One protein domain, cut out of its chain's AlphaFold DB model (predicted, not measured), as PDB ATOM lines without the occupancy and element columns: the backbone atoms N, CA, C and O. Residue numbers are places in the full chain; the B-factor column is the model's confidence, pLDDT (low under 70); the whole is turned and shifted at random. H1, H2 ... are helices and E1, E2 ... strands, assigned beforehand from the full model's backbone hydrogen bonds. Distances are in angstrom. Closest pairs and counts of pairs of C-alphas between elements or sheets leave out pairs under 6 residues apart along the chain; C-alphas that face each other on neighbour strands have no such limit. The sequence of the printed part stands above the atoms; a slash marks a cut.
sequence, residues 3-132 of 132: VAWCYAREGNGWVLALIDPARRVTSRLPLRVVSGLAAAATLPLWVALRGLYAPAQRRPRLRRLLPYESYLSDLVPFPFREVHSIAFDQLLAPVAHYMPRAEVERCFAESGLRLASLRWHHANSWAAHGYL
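AT A GLANCE: This is residues 3 to 132 of the 132 residues of an uncharacterized protein of Candidatus Rokubacteria bacterium (UniProt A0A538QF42). The model has two lobes set one after the other along its longest axis: a small twisted sheet, E1, E3 and E2, with H6 over one face and the other face bare, and a lobe of helices built on the long H2. In the helical lobe H5 crosses H2 steeply, H1 packs on the last residues of H5, H4 packs on H2 near the kink of H2, and the short H3 sits at the end of H2. The chain passes between the lobes twice, from E1 to H1 and from H5 to H6. The printed part has 130 residues, with the order E1 H1 H2 H3 H4 H5 H6 E2 E3, an antiparallel sheet E1 - E3 - E2, and a mixed class, helices and strands. It is only just compact, close to loose, with a radius of gyration of the C-alphas of 16.8 A, and only just flat, with spans of 46 by 42 by 23 A.

IN THESE COORDINATES: E1, residues 3 to 8, begins with C-alpha 3 at (99.708, 162.397, 155.977). H1 is residues 13 to 26, 19.4 A long. H2, residues 31 to 56, is 34.6 A long, from C-alpha 31 at (127.373, 177.749, 162.805), with a kink of 37 degrees near residue 49. H3 is residues 60 to 63, H4 residues 69 to 75, and H5 residues 80 to 92, 17.9 A long. H6 is residues 101 to 110. E2, residues 114 to 121, is 20.1 A long, and E3, residues 125 to 131, is 20.2 A long, ending with C-alpha 131 at (91.083, 162.307, 153.877).

HOW THE PARTS SIT: E1 and E3 are antiparallel, with N 4 and O 128 at 2.9 A, within hydrogen-bond range. E2 and E3 form a hairpin, with N 119 and O 127 at 2.9 A. Residues 7 to 8 of E1 also pair, parallel, with residues 98 to 99. H6 is on the sheet at a height of 9.1 A, over E3 and along the strands, at 20 degrees to E3 on the local plane; this makes two layers, a helix on one face of a sheet. H2 touches H5 at a steep tilt of 51 degrees, opposite ways, the closest C-alphas being those of Ala 38 and Phe 88, 4.9 A. H5 touches H1 with residues 90 to 92 alone, about perpendicular at 75 degrees, closest at the C-alphas of Arg 23 and Leu 91, 5.0 A. H2 touches H4 with residues 49 to 54 alone, closest at the C-alphas of Tyr 53 and Ser 73, 5.7 A. H2 and H3 only just touch, only at the corner, with 3 pairs of C-alphas within 8 A, the closest those of Ala 56 and Arg 63, 4.8 A. H6 touches no helix. Each O i to N i+4 pair is within hydrogen-bond range in H5 and H6, against 7 of 10 in H1, 18 of 22 in H2 and 1 of 3 in H4, which has 3 of 4 O i to N i+3 pairs within range; H3 is too short for an O i to N i+4 pair.

THE WHOLE: The C-alphas of Gly 51 and Gly 112 are the two farthest apart, at 48.0 A. The printed part has no cut and no long link. The mean pLDDT of the printed part is 94.6, and no printed residue is under 70.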
ATOM      1  N   VAL A   3      98.885 163.047 154.952       95.25
ATOM      2  CA  VAL A   3      99.708 162.397 155.977       95.25
ATOM      3  C   VAL A   3     100.592 163.473 156.584       95.25
ATOM      4  O   VAL A   3     101.272 164.190 155.853       95.25
ATOM      5  N   ALA A   4     100.563 163.596 157.905       95.12
ATOM      6  CA  ALA A   4     101.331 164.589 158.638       95.12
ATOM      7  C   ALA A   4     102.161 163.917 159.730       95.12
ATOM      8  O   ALA A   4     101.691 163.010 160.422       95.12
ATOM      9  N   TRP A   5     103.395 164.389 159.884       96.19
ATOM     10  CA  TRP A   5     104.274 164.005 160.976       96.19
ATOM     11  C   TRP A   5     104.562 165.224 161.834       96.19
ATOM     12  O   TRP A   5     105.160 166.189 161.359       96.19
ATOM     13  N   CYS A   6     104.148 165.178 163.093       95.62
ATOM     14  CA  CYS A   6     104.305 166.291 164.020       95.62
ATOM     15  C   CYS A   6     105.115 165.842 165.233       95.62
ATOM     16  O   CYS A   6     104.972 164.712 165.705       95.62
ATOM     17  N   TYR A   7     105.941 166.723 165.791       95.06
ATOM     18  CA  TYR A   7     106.549 166.453 167.092       95.06
ATOM     19  C   TYR A   7     105.470 166.494 168.175       95.06
ATOM     20  O   TYR A   7     104.683 167.439 168.233       95.06
ATOM     21  N   ALA A   8     105.415 165.468 169.025       96.19
ATOM     22  CA  ALA A   8     104.412 165.383 170.081       96.19
ATOM     23  C   ALA A   8     104.864 166.185 171.299       96.19
ATOM     24  O   ALA A   8     106.003 166.043 171.742       96.19
ATOM     25  N   ARG A   9     103.981 166.980 171.906       95.75
ATOM     26  CA  ARG A   9     104.282 167.583 173.216       95.75
ATOM     27  C   ARG A   9     104.450 166.507 174.286       95.75
ATOM     28  O   ARG A   9     105.318 166.598 175.155       95.75
ATOM     29  N   GLU A  10     103.636 165.469 174.191       94.50
ATOM     30  CA  GLU A  10     103.647 164.294 175.039       94.50
ATOM     31  C   GLU A  10     104.933 163.489 174.828       94.50
ATOM     32  O   GLU A  10     105.354 163.221 173.703       94.50
ATOM     33  N   GLY A  11     105.577 163.118 175.935       90.31
ATOM     34  CA  GLY A  11     106.849 162.398 175.929       90.31
ATOM     35  C   GLY A  11     108.081 163.282 175.709       90.31
ATOM     36  O   GLY A  11     109.147 162.938 176.196       90.31
ATOM     37  N   ASN A  12     107.984 164.465 175.100       93.00
ATOM     38  CA  ASN A  12     109.141 165.356 174.873       93.00
ATOM     39  C   ASN A  12     109.445 166.327 176.030       93.00
ATOM     40  O   ASN A  12     110.131 167.327 175.831       93.00
ATOM     41  N   GLY A  13     108.976 166.056 177.253       89.44
ATOM     42  CA  GLY A  13     109.106 166.990 178.382       89.44
ATOM     43  C   GLY A  13     110.544 167.451 178.658       89.44
ATOM     44  O   GLY A  13     110.775 168.634 178.882       89.44
ATOM     45  N   TRP A  14     111.524 166.548 178.567       86.44
ATOM     46  CA  TRP A  14     112.938 166.893 178.757       86.44
ATOM     47  C   TRP A  14     113.496 167.749 177.610       86.44
ATOM     48  O   TRP A  14     114.289 168.655 177.857       86.44
ATOM     49  N   VAL A  15     113.055 167.503 176.371       87.94
ATOM     50  CA  VAL A  15     113.449 168.296 175.198       87.94
ATOM     51  C   VAL A  15     112.925 169.719 175.351       87.94
ATOM     52  O   VAL A  15     113.678 170.678 175.209       87.94
ATOM     53  N   LEU A  16     111.660 169.857 175.747       87.69
ATOM     54  CA  LEU A  16     111.041 171.151 176.029       87.69
ATOM     55  C   LEU A  16     111.719 171.885 177.195       87.69
ATOM     56  O   LEU A  16     111.845 173.102 177.156       87.69
ATOM     57  N   ALA A  17     112.162 171.165 178.228       88.62
ATOM     58  CA  ALA A  17     112.776 171.771 179.406       88.62
ATOM     59  C   ALA A  17     114.250 172.166 179.207       88.62
ATOM     60  O   ALA A  17     114.705 173.121 179.831       88.62
ATOM     61  N   LEU A  18     115.003 171.435 178.378       88.94
ATOM     62  CA  LEU A  18     116.453 171.619 178.232       88.94
ATOM     63  C   LEU A  18     116.853 172.145 176.855       88.94
ATOM     64  O   LEU A  18     117.631 173.092 176.754       88.94
ATOM     65  N   ILE A  19     116.323 171.541 175.791       89.62
ATOM     66  CA  ILE A  19     116.726 171.853 174.420       89.62
ATOM     67  C   ILE A  19     116.047 173.133 173.930       89.62
ATOM     68  O   ILE A  19     116.719 173.958 173.319       89.62
ATOM     69  N   ASP A  20     114.764 173.364 174.234       89.06
ATOM     70  CA  ASP A  20     114.082 174.604 173.814       89.06
ATOM     71  C   ASP A  20     114.751 175.879 174.377       89.06
ATOM     72  O   ASP A  20     115.046 176.793 173.600       89.06
ATOM     73  N   PRO A  21     115.119 175.956 175.674       89.12
ATOM     74  CA  PRO A  21     115.900 177.083 176.180       89.12
ATOM     75  C   PRO A  21     117.283 177.191 175.536       89.12
ATOM     76  O   PRO A  21     117.713 178.297 175.204       89.12
ATOM     77  N   ALA A  22     117.968 176.059 175.324       89.25
ATOM     78  CA  ALA A  22     119.279 176.047 174.682       89.25
ATOM     79  C   ALA A  22     119.210 176.633 173.264       89.25
ATOM     80  O   ALA A  22     119.997 177.524 172.942       89.25
ATOM     81  N   ARG A  23     118.213 176.230 172.462       90.50
ATOM     82  CA  ARG A  23     117.974 176.723 171.093       90.50
ATOM     83  C   ARG A  23     117.834 178.237 171.017       90.50
ATOM     84  O   ARG A  23     118.347 178.845 170.079       90.50
ATOM     85  N   ARG A  24     117.197 178.882 172.001       89.19
ATOM     86  CA  ARG A  24     117.045 180.355 172.025       89.19
ATOM     87  C   ARG A  24     118.385 181.086 172.069       89.19
ATOM     88  O   ARG A  24     118.480 182.216 171.590       89.19
ATOM     89  N   VAL A  25     119.404 180.438 172.633       90.75
ATOM     90  CA  VAL A  25     120.779 180.937 172.672       90.75
ATOM     91  C   VAL A  25     121.544 180.450 171.445       90.75
ATOM     92  O   VAL A  25     122.095 181.262 170.704       90.75
ATOM     93  N   THR A  26     121.556 179.139 171.196       93.12
ATOM     94  CA  THR A  26     122.407 178.524 170.169       93.12
ATOM     95  C   THR A  26     122.012 178.907 168.747       93.12
ATOM     96  O   THR A  26     122.903 179.079 167.922       93.12
ATOM     97  N   SER A  27     120.730 179.152 168.464       90.88
ATOM     98  CA  SER A  27     120.261 179.592 167.133       90.88
ATOM     99  C   SER A  27     120.812 180.955 166.695       90.88
ATOM    100  O   SER A  27     120.764 181.286 165.512       90.88
ATOM    101  N   ARG A  28     121.355 181.748 167.628       92.75
ATOM    102  CA  ARG A  28     121.964 183.063 167.357       92.75
ATOM    103  C   ARG A  28     123.488 183.010 167.247       92.75
ATOM    104  O   ARG A  28     124.111 184.029 166.957       92.75
ATOM    105  N   LEU A  29     124.099 181.858 167.521       94.31
ATOM    106  CA  LEU A  29     125.549 181.689 167.484       94.31
ATOM    107  C   LEU A  29     126.035 181.357 166.063       94.31
ATOM    108  O   LEU A  29     125.286 180.800 165.260       94.31
ATOM    109  N   PRO A  30     127.315 181.622 165.740       96.62
ATOM    110  CA  PRO A  30     127.899 181.182 164.478       96.62
ATOM    111  C   PRO A  30     127.829 179.658 164.319       96.62
ATOM    112  O   PRO A  30     128.104 178.915 165.263       96.62
ATOM    113  N   LEU A  31     127.566 179.179 163.099       95.81
ATOM    114  CA  LEU A  31     127.373 177.749 162.805       95.81
ATOM    115  C   LEU A  31     128.514 176.852 163.305       95.81
ATOM    116  O   LEU A  31     128.268 175.745 163.775       95.81
ATOM    117  N   ARG A  32     129.764 177.330 163.250       97.00
ATOM    118  CA  ARG A  32     130.935 176.586 163.749       97.00
ATOM    119  C   ARG A  32     130.855 176.319 165.254       97.00
ATOM    120  O   ARG A  32     131.213 175.232 165.694       97.00
ATOM    121  N   VAL A  33     130.352 177.286 166.025       97.06
ATOM    122  CA  VAL A  33     130.175 177.152 167.478       97.06
ATOM    123  C   VAL A  33     129.062 176.154 167.773       97.06
ATOM    124  O   VAL A  33     129.277 175.218 168.536       97.06
ATOM    125  N   VAL A  34     127.906 176.291 167.113       97.25
ATOM    126  CA  VAL A  34     126.780 175.350 167.267       97.25
ATOM    127  C   VAL A  34     127.197 173.928 166.887       97.25
ATOM    128  O   VAL A  34     126.862 172.980 167.588       97.25
ATOM    129  N   SER A  35     127.994 173.773 165.827       97.56
ATOM    130  CA  SER A  35     128.527 172.478 165.392       97.56
ATOM    131  C   SER A  35     129.451 171.847 166.438       97.56
ATOM    132  O   SER A  35     129.334 170.650 166.713       97.56
ATOM    133  N   GLY A  36     130.313 172.650 167.075       97.81
ATOM    134  CA  GLY A  36     131.163 172.210 168.183       97.81
ATOM    135  C   GLY A  36     130.365 171.805 169.425       97.81
ATOM    136  O   GLY A  36     130.616 170.742 169.991       97.81
ATOM    137  N   LEU A  37     129.356 172.595 169.810       96.62
ATOM    138  CA  LEU A  37     128.444 172.255 170.912       96.62
ATOM    139  C   LEU A  37     127.666 170.968 170.621       96.62
ATOM    140  O   LEU A  37     127.560 170.094 171.481       96.62
ATOM    141  N   ALA A  38     127.180 170.815 169.390       97.50
ATOM    142  CA  ALA A  38     126.527 169.595 168.945       97.50
ATOM    143  C   ALA A  38     127.479 168.398 169.011       97.50
ATOM    144  O   ALA A  38     127.075 167.342 169.482       97.50
ATOM    145  N   ALA A  39     128.748 168.540 168.612       97.94
ATOM    146  CA  ALA A  39     129.745 167.472 168.734       97.94
ATOM    147  C   ALA A  39     129.995 167.084 170.198       97.94
ATOM    148  O   ALA A  39     130.014 165.893 170.519       97.94
ATOM    149  N   ALA A  40     130.096 168.074 171.090       97.31
ATOM    150  CA  ALA A  40     130.238 167.852 172.525       97.31
ATOM    151  C   ALA A  40     129.025 167.122 173.131       97.31
ATOM    152  O   ALA A  40     129.213 166.242 173.964       97.31
ATOM    153  N   ALA A  41     127.802 167.426 172.683       96.00
ATOM    154  CA  ALA A  41     126.588 166.710 173.092       96.00
ATOM    155  C   ALA A  41     126.467 165.314 172.445       96.00
ATOM    156  O   ALA A  41     125.979 164.367 173.063       96.00
ATOM    157  N   THR A  42     126.944 165.168 171.208       98.19
ATOM    158  CA  THR A  42     126.872 163.917 170.442       98.19
ATOM    159  C   THR A  42     127.780 162.855 171.021       98.19
ATOM    160  O   THR A  42     127.392 161.695 171.055       98.19
ATOM    161  N   LEU A  43     128.975 163.220 171.484       98.31
ATOM    162  CA  LEU A  43     129.935 162.258 172.017       98.31
ATOM    163  C   LEU A  43     129.378 161.394 173.165       98.31
ATOM    164  O   LEU A  43     129.367 160.169 173.007       98.31
ATOM    165  N   PRO A  44     128.868 161.954 174.279       97.56
ATOM    166  CA  PRO A  44     128.292 161.146 175.350       97.56
ATOM    167  C   PRO A  44     127.037 160.395 174.893       97.56
ATOM    168  O   PRO A  44     126.853 159.242 175.282       97.56
ATOM    169  N   LEU A  45     126.207 160.996 174.030       97.00
ATOM    170  CA  LEU A  45     125.037 160.318 173.470       97.00
ATOM    171  C   LEU A  45     125.448 159.091 172.650       97.00
ATOM    172  O   LEU A  45     124.923 158.005 172.861       97.00
ATOM    173  N   TRP A  46     126.419 159.232 171.754       98.12
ATOM    174  CA  TRP A  46     126.909 158.151 170.909       98.12
ATOM    175  C   TRP A  46     127.552 157.037 171.740       98.12
ATOM    176  O   TRP A  46     127.272 155.860 171.506       98.12
ATOM    177  N   VAL A  47     128.329 157.387 172.771       98.19
ATOM    178  CA  VAL A  47     128.853 156.412 173.740       98.19
ATOM    179  C   VAL A  47     127.713 155.675 174.447       98.19
ATOM    180  O   VAL A  47     127.752 154.449 174.534       98.19
ATOM    181  N   ALA A  48     126.664 156.374 174.888       97.44
ATOM    182  CA  ALA A  48     125.496 155.743 175.501       97.44
ATOM    183  C   ALA A  48     124.747 154.831 174.515       97.44
ATOM    184  O   ALA A  48     124.370 153.716 174.879       97.44
ATOM    185  N   LEU A  49     124.571 155.245 173.256       97.94
ATOM    186  CA  LEU A  49     123.935 154.432 172.216       97.94
ATOM    187  C   LEU A  49     124.672 153.102 172.018       97.94
ATOM    188  O   LEU A  49     124.045 152.044 171.977       97.94
ATOM    189  N   ARG A  50     126.008 153.135 171.957       97.69
ATOM    190  CA  ARG A  50     126.839 151.936 171.765       97.69
ATOM    191  C   ARG A  50     126.992 151.099 173.038       97.69
ATOM    192  O   ARG A  50     126.966 149.874 172.961       97.69
ATOM    193  N   GLY A  51     127.138 151.739 174.197       96.75
ATOM    194  CA  GLY A  51     127.431 151.075 175.470       96.75
ATOM    195  C   GLY A  51     126.203 150.625 176.264       96.75
ATOM    196  O   GLY A  51     126.298 149.664 177.023       96.75
ATOM    197  N   LEU A  52     125.054 151.284 176.093       96.44
ATOM    198  CA  LEU A  52     123.834 151.024 176.866       96.44
ATOM    199  C   LEU A  52     122.678 150.556 175.977       96.44
ATOM    200  O   LEU A  52     122.125 149.484 176.221       96.44
ATOM    201  N   TYR A  53     122.332 151.307 174.927       97.00
ATOM    202  CA  TYR A  53     121.151 150.993 174.108       97.00
ATOM    203  C   TYR A  53     121.374 149.772 173.212       97.00
ATOM    204  O   TYR A  53     120.534 148.873 173.191       97.00
ATOM    205  N   ALA A  54     122.528 149.666 172.547       96.69
ATOM    206  CA  ALA A  54     122.858 148.504 171.722       96.69
ATOM    207  C   ALA A  54     122.782 147.161 172.485       96.69
ATOM    208  O   ALA A  54     122.090 146.253 172.014       96.69
ATOM    209  N   PRO A  55     123.399 146.987 173.676       95.25
ATOM    210  CA  PRO A  55     123.237 145.747 174.436       95.25
ATOM    211  C   PRO A  55     121.823 145.573 175.012       95.25
ATOM    212  O   PRO A  55     121.363 144.435 175.155       95.25
ATOM    213  N   ALA A  56     121.111 146.663 175.318       95.38
ATOM    214  CA  ALA A  56     119.738 146.599 175.812       95.38
ATOM    215  C   ALA A  56     118.750 146.033 174.782       95.38
ATOM    216  O   ALA A  56     117.787 145.379 175.185       95.38
ATOM    217  N   GLN A  57     119.016 146.160 173.476       93.06
ATOM    218  CA  GLN A  57     118.176 145.546 172.436       93.06
ATOM    219  C   GLN A  57     118.041 144.021 172.598       93.06
ATOM    220  O   GLN A  57     116.996 143.454 172.288       93.06
ATOM    221  N   ARG A  58     119.065 143.354 173.150       93.81
ATOM    222  CA  ARG A  58     119.055 141.907 173.438       93.81
ATOM    223  C   ARG A  58     118.577 141.567 174.854       93.81
ATOM    224  O   ARG A  58     118.496 140.395 175.209       93.81
ATOM    225  N   ARG A  59     118.297 142.569 175.696       93.81
ATOM    226  CA  ARG A  59     117.978 142.407 177.124       93.81
ATOM    227  C   ARG A  59     116.720 143.208 177.494       93.81
ATOM    228  O   ARG A  59     116.837 144.328 177.992       93.81
ATOM    229  N   PRO A  60     115.513 142.622 177.359       90.75
ATOM    230  CA  PRO A  60     114.246 143.337 177.556       90.75
ATOM    231  C   PRO A  60     114.095 144.026 178.918       90.75
ATOM    232  O   PRO A  60     113.468 145.078 179.010       90.75
ATOM    233  N   ARG A  61     114.676 143.461 179.986       92.06
ATOM    234  CA  ARG A  61     114.652 144.070 181.326       92.06
ATOM    235  C   ARG A  61     115.464 145.364 181.388       92.06
ATOM    236  O   ARG A  61     114.973 146.340 181.931       92.06
ATOM    237  N   LEU A  62     116.665 145.374 180.805       90.25
ATOM    238  CA  LEU A  62     117.517 146.565 180.745       90.25
ATOM    239  C   LEU A  62     116.865 147.647 179.885       90.25
ATOM    240  O   LEU A  62     116.811 148.805 180.276       90.25
ATOM    241  N   ARG A  63     116.299 147.237 178.749       91.81
ATOM    242  CA  ARG A  63     115.602 148.111 177.809       91.81
ATOM    243  C   ARG A  63     114.497 148.939 178.475       91.81
ATOM    244  O   ARG A  63     114.454 150.147 178.311       91.81
ATOM    245  N   ARG A  64     113.656 148.309 179.303       90.62
ATOM    246  CA  ARG A  64     112.560 148.987 180.025       90.62
ATOM    247  C   ARG A  64     113.020 150.032 181.047       90.62
ATOM    248  O   ARG A  64     112.205 150.843 181.465       90.62
ATOM    249  N   LEU A  65     114.282 149.984 181.473       92.88
ATOM    250  CA  LEU A  65     114.851 150.923 182.441       92.88
ATOM    251  C   LEU A  65     115.506 152.134 181.767       92.88
ATOM    252  O   LEU A  65     115.785 153.122 182.443       92.88
ATOM    253  N   LEU A  66     115.782 152.064 180.460       93.44
ATOM    254  CA  LEU A  66     116.438 153.149 179.743       93.44
ATOM    255  C   LEU A  66     115.429 154.254 179.389       93.44
ATOM    256  O   LEU A  66     114.343 153.966 178.878       93.44
ATOM    257  N   PRO A  67     115.769 155.530 179.632       91.81
ATOM    258  CA  PRO A  67     114.909 156.639 179.251       91.81
ATOM    259  C   PRO A  67     114.837 156.744 177.730       91.81
ATOM    260  O   PRO A  67     115.799 156.451 177.031       91.81
ATOM    261  N   TYR A  68     113.704 157.203 177.198       91.75
ATOM    262  CA  TYR A  68     113.574 157.472 175.761       91.75
ATOM    263  C   TYR A  68     113.912 156.285 174.848       91.75
ATOM    264  O   TYR A  68     114.261 156.462 173.681       91.75
ATOM    265  N   GLU A  69     113.783 155.069 175.382       93.31
ATOM    266  CA  GLU A  69     114.301 153.864 174.749       93.31
ATOM    267  C   GLU A  69     113.767 153.654 173.346       93.31
ATOM    268  O   GLU A  69     114.548 153.364 172.451       93.31
ATOM    269  N   SER A  70     112.468 153.862 173.129       91.44
ATOM    270  CA  SER A  70     111.876 153.628 171.815       91.44
ATOM    271  C   SER A  70     112.507 154.485 170.717       91.44
ATOM    272  O   SER A  70     112.633 153.997 169.606       91.44
ATOM    273  N   TYR A  71     112.914 155.721 171.017       93.62
ATOM    274  CA  TYR A  71     113.573 156.598 170.048       93.62
ATOM    275  C   TYR A  71     115.085 156.360 169.992       93.62
ATOM    276  O   TYR A  71     115.665 156.259 168.917       93.62
ATOM    277  N   LEU A  72     115.747 156.261 171.149       95.50
ATOM    278  CA  LEU A  72     117.205 156.134 171.197       95.50
ATOM    279  C   LEU A  72     117.692 154.772 170.694       95.50
ATOM    280  O   LEU A  72     118.753 154.701 170.080       95.50
ATOM    281  N   SER A  73     116.916 153.702 170.876       95.12
ATOM    282  CA  SER A  73     117.230 152.397 170.287       95.12
ATOM    283  C   SER A  73     117.291 152.440 168.758       95.12
ATOM    284  O   SER A  73     118.137 151.757 168.181       95.12
ATOM    285  N   ASP A  74     116.481 153.282 168.115       94.88
ATOM    286  CA  ASP A  74     116.468 153.452 166.658       94.88
ATOM    287  C   ASP A  74     117.681 154.240 166.144       94.88
ATOM    288  O   ASP A  74     118.065 154.098 164.985       94.88
ATOM    289  N   LEU A  75     118.353 155.001 167.016       96.81
ATOM    290  CA  LEU A  75     119.599 155.703 166.688       96.81
ATOM    291  C   LEU A  75     120.848 154.820 166.820       96.81
ATOM    292  O   LEU A  75     121.925 155.207 166.371       96.81
ATOM    293  N   VAL A  76     120.749 153.630 167.421       97.44
ATOM    294  CA  VAL A  76     121.879 152.691 167.562       97.44
ATOM    295  C   VAL A  76     122.597 152.376 166.238       97.44
ATOM    296  O   VAL A  76     123.834 152.378 166.242       97.44
ATOM    297  N   PRO A  77     121.913 152.088 165.110       97.50
ATOM    298  CA  PRO A  77     122.599 151.837 163.844       97.50
ATOM    299  C   PRO A  77     123.345 153.065 163.304       97.50
ATOM    300  O   PRO A  77     124.320 152.894 162.574       97.50
ATOM    301  N   PHE A  78     122.955 154.283 163.692       97.94
ATOM    302  CA  PHE A  78     123.443 155.498 163.048       97.94
ATOM    303  C   PHE A  78     124.937 155.739 163.341       97.94
ATOM    304  O   PHE A  78     125.385 155.647 164.497       97.94
ATOM    305  N   PRO A  79     125.757 156.051 162.321       97.94
ATOM    306  CA  PRO A  79     127.128 156.490 162.525       97.94
ATOM    307  C   PRO A  79     127.165 157.799 163.321       97.94
ATOM    308  O   PRO A  79     126.203 158.565 163.348       97.94
ATOM    309  N   PHE A  80     128.313 158.093 163.941       98.00
ATOM    310  CA  PHE A  80     128.501 159.304 164.753       98.00
ATOM    311  C   PHE A  80     128.047 160.578 164.030       98.00
ATOM    312  O   PHE A  80     127.380 161.420 164.617       98.00
ATOM    313  N   ARG A  81     128.370 160.688 162.735       98.00
ATOM    314  CA  ARG A  81     128.008 161.836 161.899       98.00
ATOM    315  C   ARG A  81     126.497 162.065 161.825       98.00
ATOM    316  O   ARG A  81     126.070 163.210 161.831       98.00
ATOM    317  N   GLU A  82     125.694 161.010 161.754       98.25
ATOM    318  CA  GLU A  82     124.235 161.147 161.687       98.25
ATOM    319  C   GLU A  82     123.658 161.573 163.036       98.25
ATOM    320  O   GLU A  82     122.849 162.496 163.089       98.25
ATOM    321  N   VAL A  83     124.144 160.994 164.138       98.19
ATOM    322  CA  VAL A  83     123.761 161.432 165.491       98.19
ATOM    323  C   VAL A  83     124.172 162.892 165.728       98.19
ATOM    324  O   VAL A  83     123.413 163.659 166.321       98.19
ATOM    325  N   HIS A  84     125.330 163.302 165.200       98.38
ATOM    326  CA  HIS A  84     125.786 164.692 165.222       98.38
ATOM    327  C   HIS A  84     124.857 165.623 164.463       98.38
ATOM    328  O   HIS A  84     124.475 166.653 165.011       98.38
ATOM    329  N   SER A  85     124.440 165.252 163.252       98.06
ATOM    330  CA  SER A  85     123.473 166.035 162.482       98.06
ATOM    331  C   SER A  85     122.152 166.217 163.234       98.06
ATOM    332  O   SER A  85     121.614 167.322 163.240       98.06
ATOM    333  N   ILE A  86     121.660 165.177 163.918       96.00
ATOM    334  CA  ILE A  86     120.448 165.265 164.750       96.00
ATOM    335  C   ILE A  86     120.661 166.252 165.902       96.00
ATOM    336  O   ILE A  86     119.853 167.157 166.091       96.00
ATOM    337  N   ALA A  87     121.753 166.117 166.660       96.06
ATOM    338  CA  ALA A  87     122.058 167.031 167.761       96.06
ATOM    339  C   ALA A  87     122.261 168.478 167.275       96.06
ATOM    340  O   ALA A  87     121.842 169.425 167.935       96.06
ATOM    341  N   PHE A  88     122.882 168.650 166.110       96.75
ATOM    342  CA  PHE A  88     123.110 169.949 165.494       96.75
ATOM    343  C   PHE A  88     121.801 170.621 165.091       96.75
ATOM    344  O   PHE A  88     121.577 171.765 165.480       96.75
ATOM    345  N   ASP A  89     120.904 169.910 164.408       94.94
ATOM    346  CA  ASP A  89     119.564 170.414 164.088       94.94
ATOM    347  C   ASP A  89     118.773 170.754 165.365       94.94
ATOM    348  O   ASP A  89     118.086 171.781 165.449       94.94
ATOM    349  N   GLN A  90     118.977 169.954 166.421       93.81
ATOM    350  CA  GLN A  90     118.397 170.204 167.734       93.81
ATOM    351  C   GLN A  90     118.888 171.487 168.419       93.81
ATOM    352  O   GLN A  90     118.212 171.997 169.302       93.81
ATOM    353  N   LEU A  91     120.029 172.041 168.026       94.25
ATOM    354  CA  LEU A  91     120.543 173.299 168.575       94.25
ATOM    355  C   LEU A  91     120.410 174.461 167.590       94.25
ATOM    356  O   LEU A  91     120.385 175.621 168.004       94.25
ATOM    357  N   LEU A  92     120.326 174.164 166.295       94.19
ATOM    358  CA  LEU A  92     120.266 175.167 165.245       94.19
ATOM    359  C   LEU A  92     118.856 175.731 165.061       94.19
ATOM    360  O   LEU A  92     118.721 176.944 164.895       94.19
ATOM    361  N   ALA A  93     117.820 174.880 165.066       90.06
ATOM    362  CA  ALA A  93     116.482 175.339 164.690       90.06
ATOM    363  C   ALA A  93     115.959 176.386 165.698       90.06
ATOM    364  O   ALA A  93     115.901 176.078 166.895       90.06
ATOM    365  N   PRO A  94     115.571 177.599 165.242       85.94
ATOM    366  CA  PRO A  94     115.142 178.681 166.131       85.94
ATOM    367  C   PRO A  94     113.868 178.371 166.918       85.94
ATOM    368  O   PRO A  94     113.700 178.860 168.032       85.94
ATOM    369  N   VAL A  95     112.966 177.581 166.328       85.00
ATOM    370  CA  VAL A  95     111.684 177.172 166.912       85.00
ATOM    371  C   VAL A  95     111.379 175.740 166.480       85.00
ATOM    372  O   VAL A  95     111.622 175.373 165.330       85.00
ATOM    373  N   ALA A  96     110.811 174.948 167.388       89.69
ATOM    374  CA  ALA A  96     110.195 173.662 167.083       89.69
ATOM    375  C   ALA A  96     108.821 173.587 167.762       89.69
ATOM    376  O   ALA A  96     108.711 173.727 168.980       89.69
ATOM    377  N   HIS A  97     107.765 173.382 166.976       91.62
ATOM    378  CA  HIS A  97     106.407 173.270 167.504       91.62
ATOM    379  C   HIS A  97     106.119 171.829 167.925       91.62
ATOM    380  O   HIS A  97     106.042 170.926 167.094       91.62
ATOM    381  N   TYR A  98     105.945 171.633 169.230       94.44
ATOM    382  CA  TYR A  98     105.513 170.369 169.809       94.44
ATOM    383  C   TYR A  98     104.010 170.421 170.054       94.44
ATOM    384  O   TYR A  98     103.540 171.127 170.949       94.44
ATOM    385  N   MET A  99     103.261 169.678 169.248       96.44
ATOM    386  CA  MET A  99     101.804 169.711 169.255       96.44
ATOM    387  C   MET A  99     101.259 168.687 170.257       96.44
ATOM    388  O   MET A  99     101.640 167.511 170.191       96.44
ATOM    389  N   PRO A 100     100.374 169.084 171.189       97.00
ATOM    390  CA  PRO A 100      99.597 168.125 171.954       97.00
ATOM    391  C   PRO A 100      98.618 167.390 171.035       97.00
ATOM    392  O   PRO A 100      98.182 167.926 170.012       97.00
ATOM    393  N   ARG A 101      98.216 166.181 171.427       96.69
ATOM    394  CA  ARG A 101      97.284 165.347 170.652       96.69
ATOM    395  C   ARG A 101      96.023 166.109 170.222       96.69
ATOM    396  O   ARG A 101      95.653 166.081 169.053       96.69
ATOM    397  N   ALA A 102      95.410 166.819 171.169       97.06
ATOM    398  CA  ALA A 102      94.173 167.565 170.954       97.06
ATOM    399  C   ALA A 102      94.315 168.673 169.898       97.06
ATOM    400  O   ALA A 102      93.354 169.005 169.212       97.06
ATOM    401  N   GLU A 103      95.508 169.249 169.746       97.19
ATOM    402  CA  GLU A 103      95.764 170.268 168.729       97.19
ATOM    403  C   GLU A 103      95.870 169.650 167.336       97.19
ATOM    404  O   GLU A 103      95.297 170.190 166.396       97.19
ATOM    405  N   VAL A 104      96.504 168.478 167.211       96.88
ATOM    406  CA  VAL A 104      96.520 167.726 165.945       96.88
ATOM    407  C   VAL A 104      95.095 167.343 165.534       96.88
ATOM    408  O   VAL A 104      94.707 167.564 164.390       96.88
ATOM    409  N   GLU A 105      94.292 166.817 166.463       96.69
ATOM    410  CA  GLU A 105      92.886 166.461 166.211       96.69
ATOM    411  C   GLU A 105      92.057 167.684 165.786       96.69
ATOM    412  O   GLU A 105      91.300 167.609 164.813       96.69
ATOM    413  N   ARG A 106      92.256 168.830 166.452       96.69
ATOM    414  CA  ARG A 106      91.601 170.096 166.103       96.69
ATOM    415  C   ARG A 106      91.970 170.572 164.697       96.69
ATOM    416  O   ARG A 106      91.069 170.925 163.945       96.69
ATOM    417  N   CYS A 107      93.247 170.524 164.310       95.75
ATOM    418  CA  CYS A 107      93.674 170.919 162.964       95.75
ATOM    419  C   CYS A 107      92.969 170.108 161.866       95.75
ATOM    420  O   CYS A 107      92.554 170.675 160.858       95.75
ATOM    421  N   PHE A 108      92.793 168.795 162.056       96.12
ATOM    422  CA  PHE A 108      92.047 167.975 161.094       96.12
ATOM    423  C   PHE A 108      90.566 168.366 161.051       96.12
ATOM    424  O   PHE A 108      90.040 168.590 159.959       96.12
ATOM    425  N   ALA A 109      89.922 168.536 162.210       94.56
ATOM    426  CA  ALA A 109      88.518 168.939 162.284       94.56
ATOM    427  C   ALA A 109      88.253 170.298 161.607       94.56
ATOM    428  O   ALA A 109      87.322 170.417 160.812       94.56
ATOM    429  N   GLU A 110      89.094 171.301 161.867       96.50
ATOM    430  CA  GLU A 110      88.972 172.647 161.284       96.50
ATOM    431  C   GLU A 110      89.280 172.673 159.780       96.50
ATOM    432  O   GLU A 110      88.720 173.485 159.048       96.50
ATOM    433  N   SER A 111      90.125 171.758 159.294       94.25
ATOM    434  CA  SER A 111      90.438 171.634 157.863       94.25
ATOM    435  C   SER A 111      89.333 170.971 157.028       94.25
ATOM    436  O   SER A 111      89.458 170.892 155.807       94.25
ATOM    437  N   GLY A 112      88.276 170.456 157.668       94.69
ATOM    438  CA  GLY A 112      87.236 169.664 157.006       94.69
ATOM    439  C   GLY A 112      87.688 168.255 156.606       94.69
ATOM    440  O   GLY A 112      86.981 167.581 155.863       94.69
ATOM    441  N   LEU A 113      88.851 167.798 157.083       95.69
ATOM    442  CA  LEU A 113      89.362 166.452 156.834       95.69
ATOM    443  C   LEU A 113      88.905 165.491 157.931       95.69
ATOM    444  O   LEU A 113      89.025 165.761 159.129       95.69
ATOM    445  N   ARG A 114      88.488 164.289 157.535       95.69
ATOM    446  CA  ARG A 114      88.291 163.184 158.470       95.69
ATOM    447  C   ARG A 114      89.644 162.615 158.895       95.69
ATOM    448  O   ARG A 114      90.393 162.076 158.077       95.69
ATOM    449  N   LEU A 115      89.937 162.681 160.193       96.69
ATOM    450  CA  LEU A 115      91.096 162.017 160.789       96.69
ATOM    451  C   LEU A 115      90.865 160.500 160.812       96.69
ATOM    452  O   LEU A 115      90.012 159.992 161.539       96.69
ATOM    453  N   ALA A 116      91.624 159.774 159.998       96.38
ATOM    454  CA  ALA A 116      91.516 158.327 159.856       96.38
ATOM    455  C   ALA A 116      92.358 157.584 160.899       96.38
ATOM    456  O   ALA A 116      91.942 156.552 161.422       96.38
ATOM    457  N   SER A 117      93.555 158.093 161.196       96.50
ATOM    458  CA  SER A 117      94.403 157.553 162.255       96.50
ATOM    459  C   SER A 117      95.333 158.615 162.834       96.50
ATOM    460  O   SER A 117      95.781 159.527 162.143       96.50
ATOM    461  N   LEU A 118      95.630 158.466 164.123       97.19
ATOM    462  CA  LEU A 118      96.607 159.268 164.847       97.19
ATOM    463  C   LEU A 118      97.416 158.339 165.748       97.19
ATOM    464  O   LEU A 118      96.903 157.799 166.731       97.19
ATOM    465  N   ARG A 119      98.672 158.102 165.376       96.56
ATOM    466  CA  ARG A 119      99.561 157.157 166.059       96.56
ATOM    467  C   ARG A 119     100.624 157.904 166.849       96.56
ATOM    468  O   ARG A 119     101.280 158.787 166.306       96.56
ATOM    469  N   TRP A 120     100.830 157.496 168.102       94.31
ATOM    470  CA  TRP A 120     101.951 157.967 168.911       94.31
ATOM    471  C   TRP A 120     103.198 157.156 168.567       94.31
ATOM    472  O   TRP A 120     103.342 155.998 168.962       94.31
ATOM    473  N   HIS A 121     104.067 157.732 167.752       92.44
ATOM    474  CA  HIS A 121     105.268 157.091 167.252       92.44
ATOM    475  C   HIS A 121     106.460 157.394 168.171       92.44
ATOM    476  O   HIS A 121     106.621 158.520 168.641       92.44
ATOM    477  N   HIS A 122     107.229 156.353 168.512       90.88
ATOM    478  CA  HIS A 122     108.333 156.354 169.490       90.88
ATOM    479  C   HIS A 122     108.073 157.077 170.820       90.88
ATOM    480  O   HIS A 122     109.009 157.498 171.498       90.88
ATOM    481  N   ALA A 123     106.803 157.227 171.199       90.88
ATOM    482  CA  ALA A 123     106.381 158.053 172.324       90.88
ATOM    483  C   ALA A 123     106.925 159.503 172.281       90.88
ATOM    484  O   ALA A 123     107.111 160.124 173.326       90.88
ATOM    485  N   ASN A 124     107.196 160.042 171.086       92.81
ATOM    486  CA  ASN A 124     107.755 161.387 170.902       92.81
ATOM    487  C   ASN A 124     107.203 162.147 169.679       92.81
ATOM    488  O   ASN A 124     107.523 163.319 169.474       92.81
ATOM    489  N   SER A 125     106.392 161.505 168.843       95.56
ATOM    490  CA  SER A 125     105.856 162.111 167.626       95.56
ATOM    491  C   SER A 125     104.463 161.588 167.303       95.56
ATOM    492  O   SER A 125     104.057 160.508 167.732       95.56
ATOM    493  N   TRP A 126     103.716 162.387 166.556       97.38
ATOM    494  CA  TRP A 126     102.412 162.054 166.015       97.38
ATOM    495  C   TRP A 126     102.556 161.738 164.533       97.38
ATOM    496  O   TRP A 126     103.018 162.578 163.766       97.38
ATOM    497  N   ALA A 127     102.113 160.551 164.128       97.38
ATOM    498  CA  ALA A 127     101.870 160.227 162.729       97.38
ATOM    499  C   ALA A 127     100.356 160.254 162.491       97.38
ATOM    500  O   ALA A 127      99.629 159.383 162.983       97.38
ATOM    501  N   ALA A 128      99.889 161.279 161.782       97.12
ATOM    502  CA  ALA A 128      98.484 161.513 161.484       97.12
ATOM    503  C   ALA A 128      98.181 161.212 160.014       97.12
ATOM    504  O   ALA A 128      98.977 161.521 159.126       97.12
ATOM    505  N   HIS A 129      97.012 160.640 159.751       96.94
ATOM    506  CA  HIS A 129      96.518 160.374 158.405       96.94
ATOM    507  C   HIS A 129      95.030 160.709 158.320       96.94
ATOM    508  O   HIS A 129      94.254 160.329 159.199       96.94
ATOM    509  N   GLY A 130      94.623 161.378 157.243       96.06
ATOM    510  CA  GLY A 130      93.225 161.707 156.980       96.06
ATOM    511  C   GLY A 130      92.910 161.958 155.508       96.06
ATOM    512  O   GLY A 130      93.783 161.961 154.636       96.06
ATOM    513  N   TYR A 131      91.631 162.145 155.223       95.56
ATOM    514  CA  TYR A 131      91.083 162.307 153.877       95.56
ATOM    515  C   TYR A 131      89.853 163.224 153.911       95.56
ATOM    516  O   TYR A 131      89.384 163.563 154.994       95.56
ATOM    517  N   LEU A 132      89.399 163.672 152.734       91.75
ATOM    518  CA  LEU A 132      88.179 164.474 152.582       91.75
ATOM    519  C   LEU A 132      86.940 163.620 152.859       91.75
ATOM    520  O   LEU A 132      86.891 162.501 152.300       91.75
TER     521      LEU A 132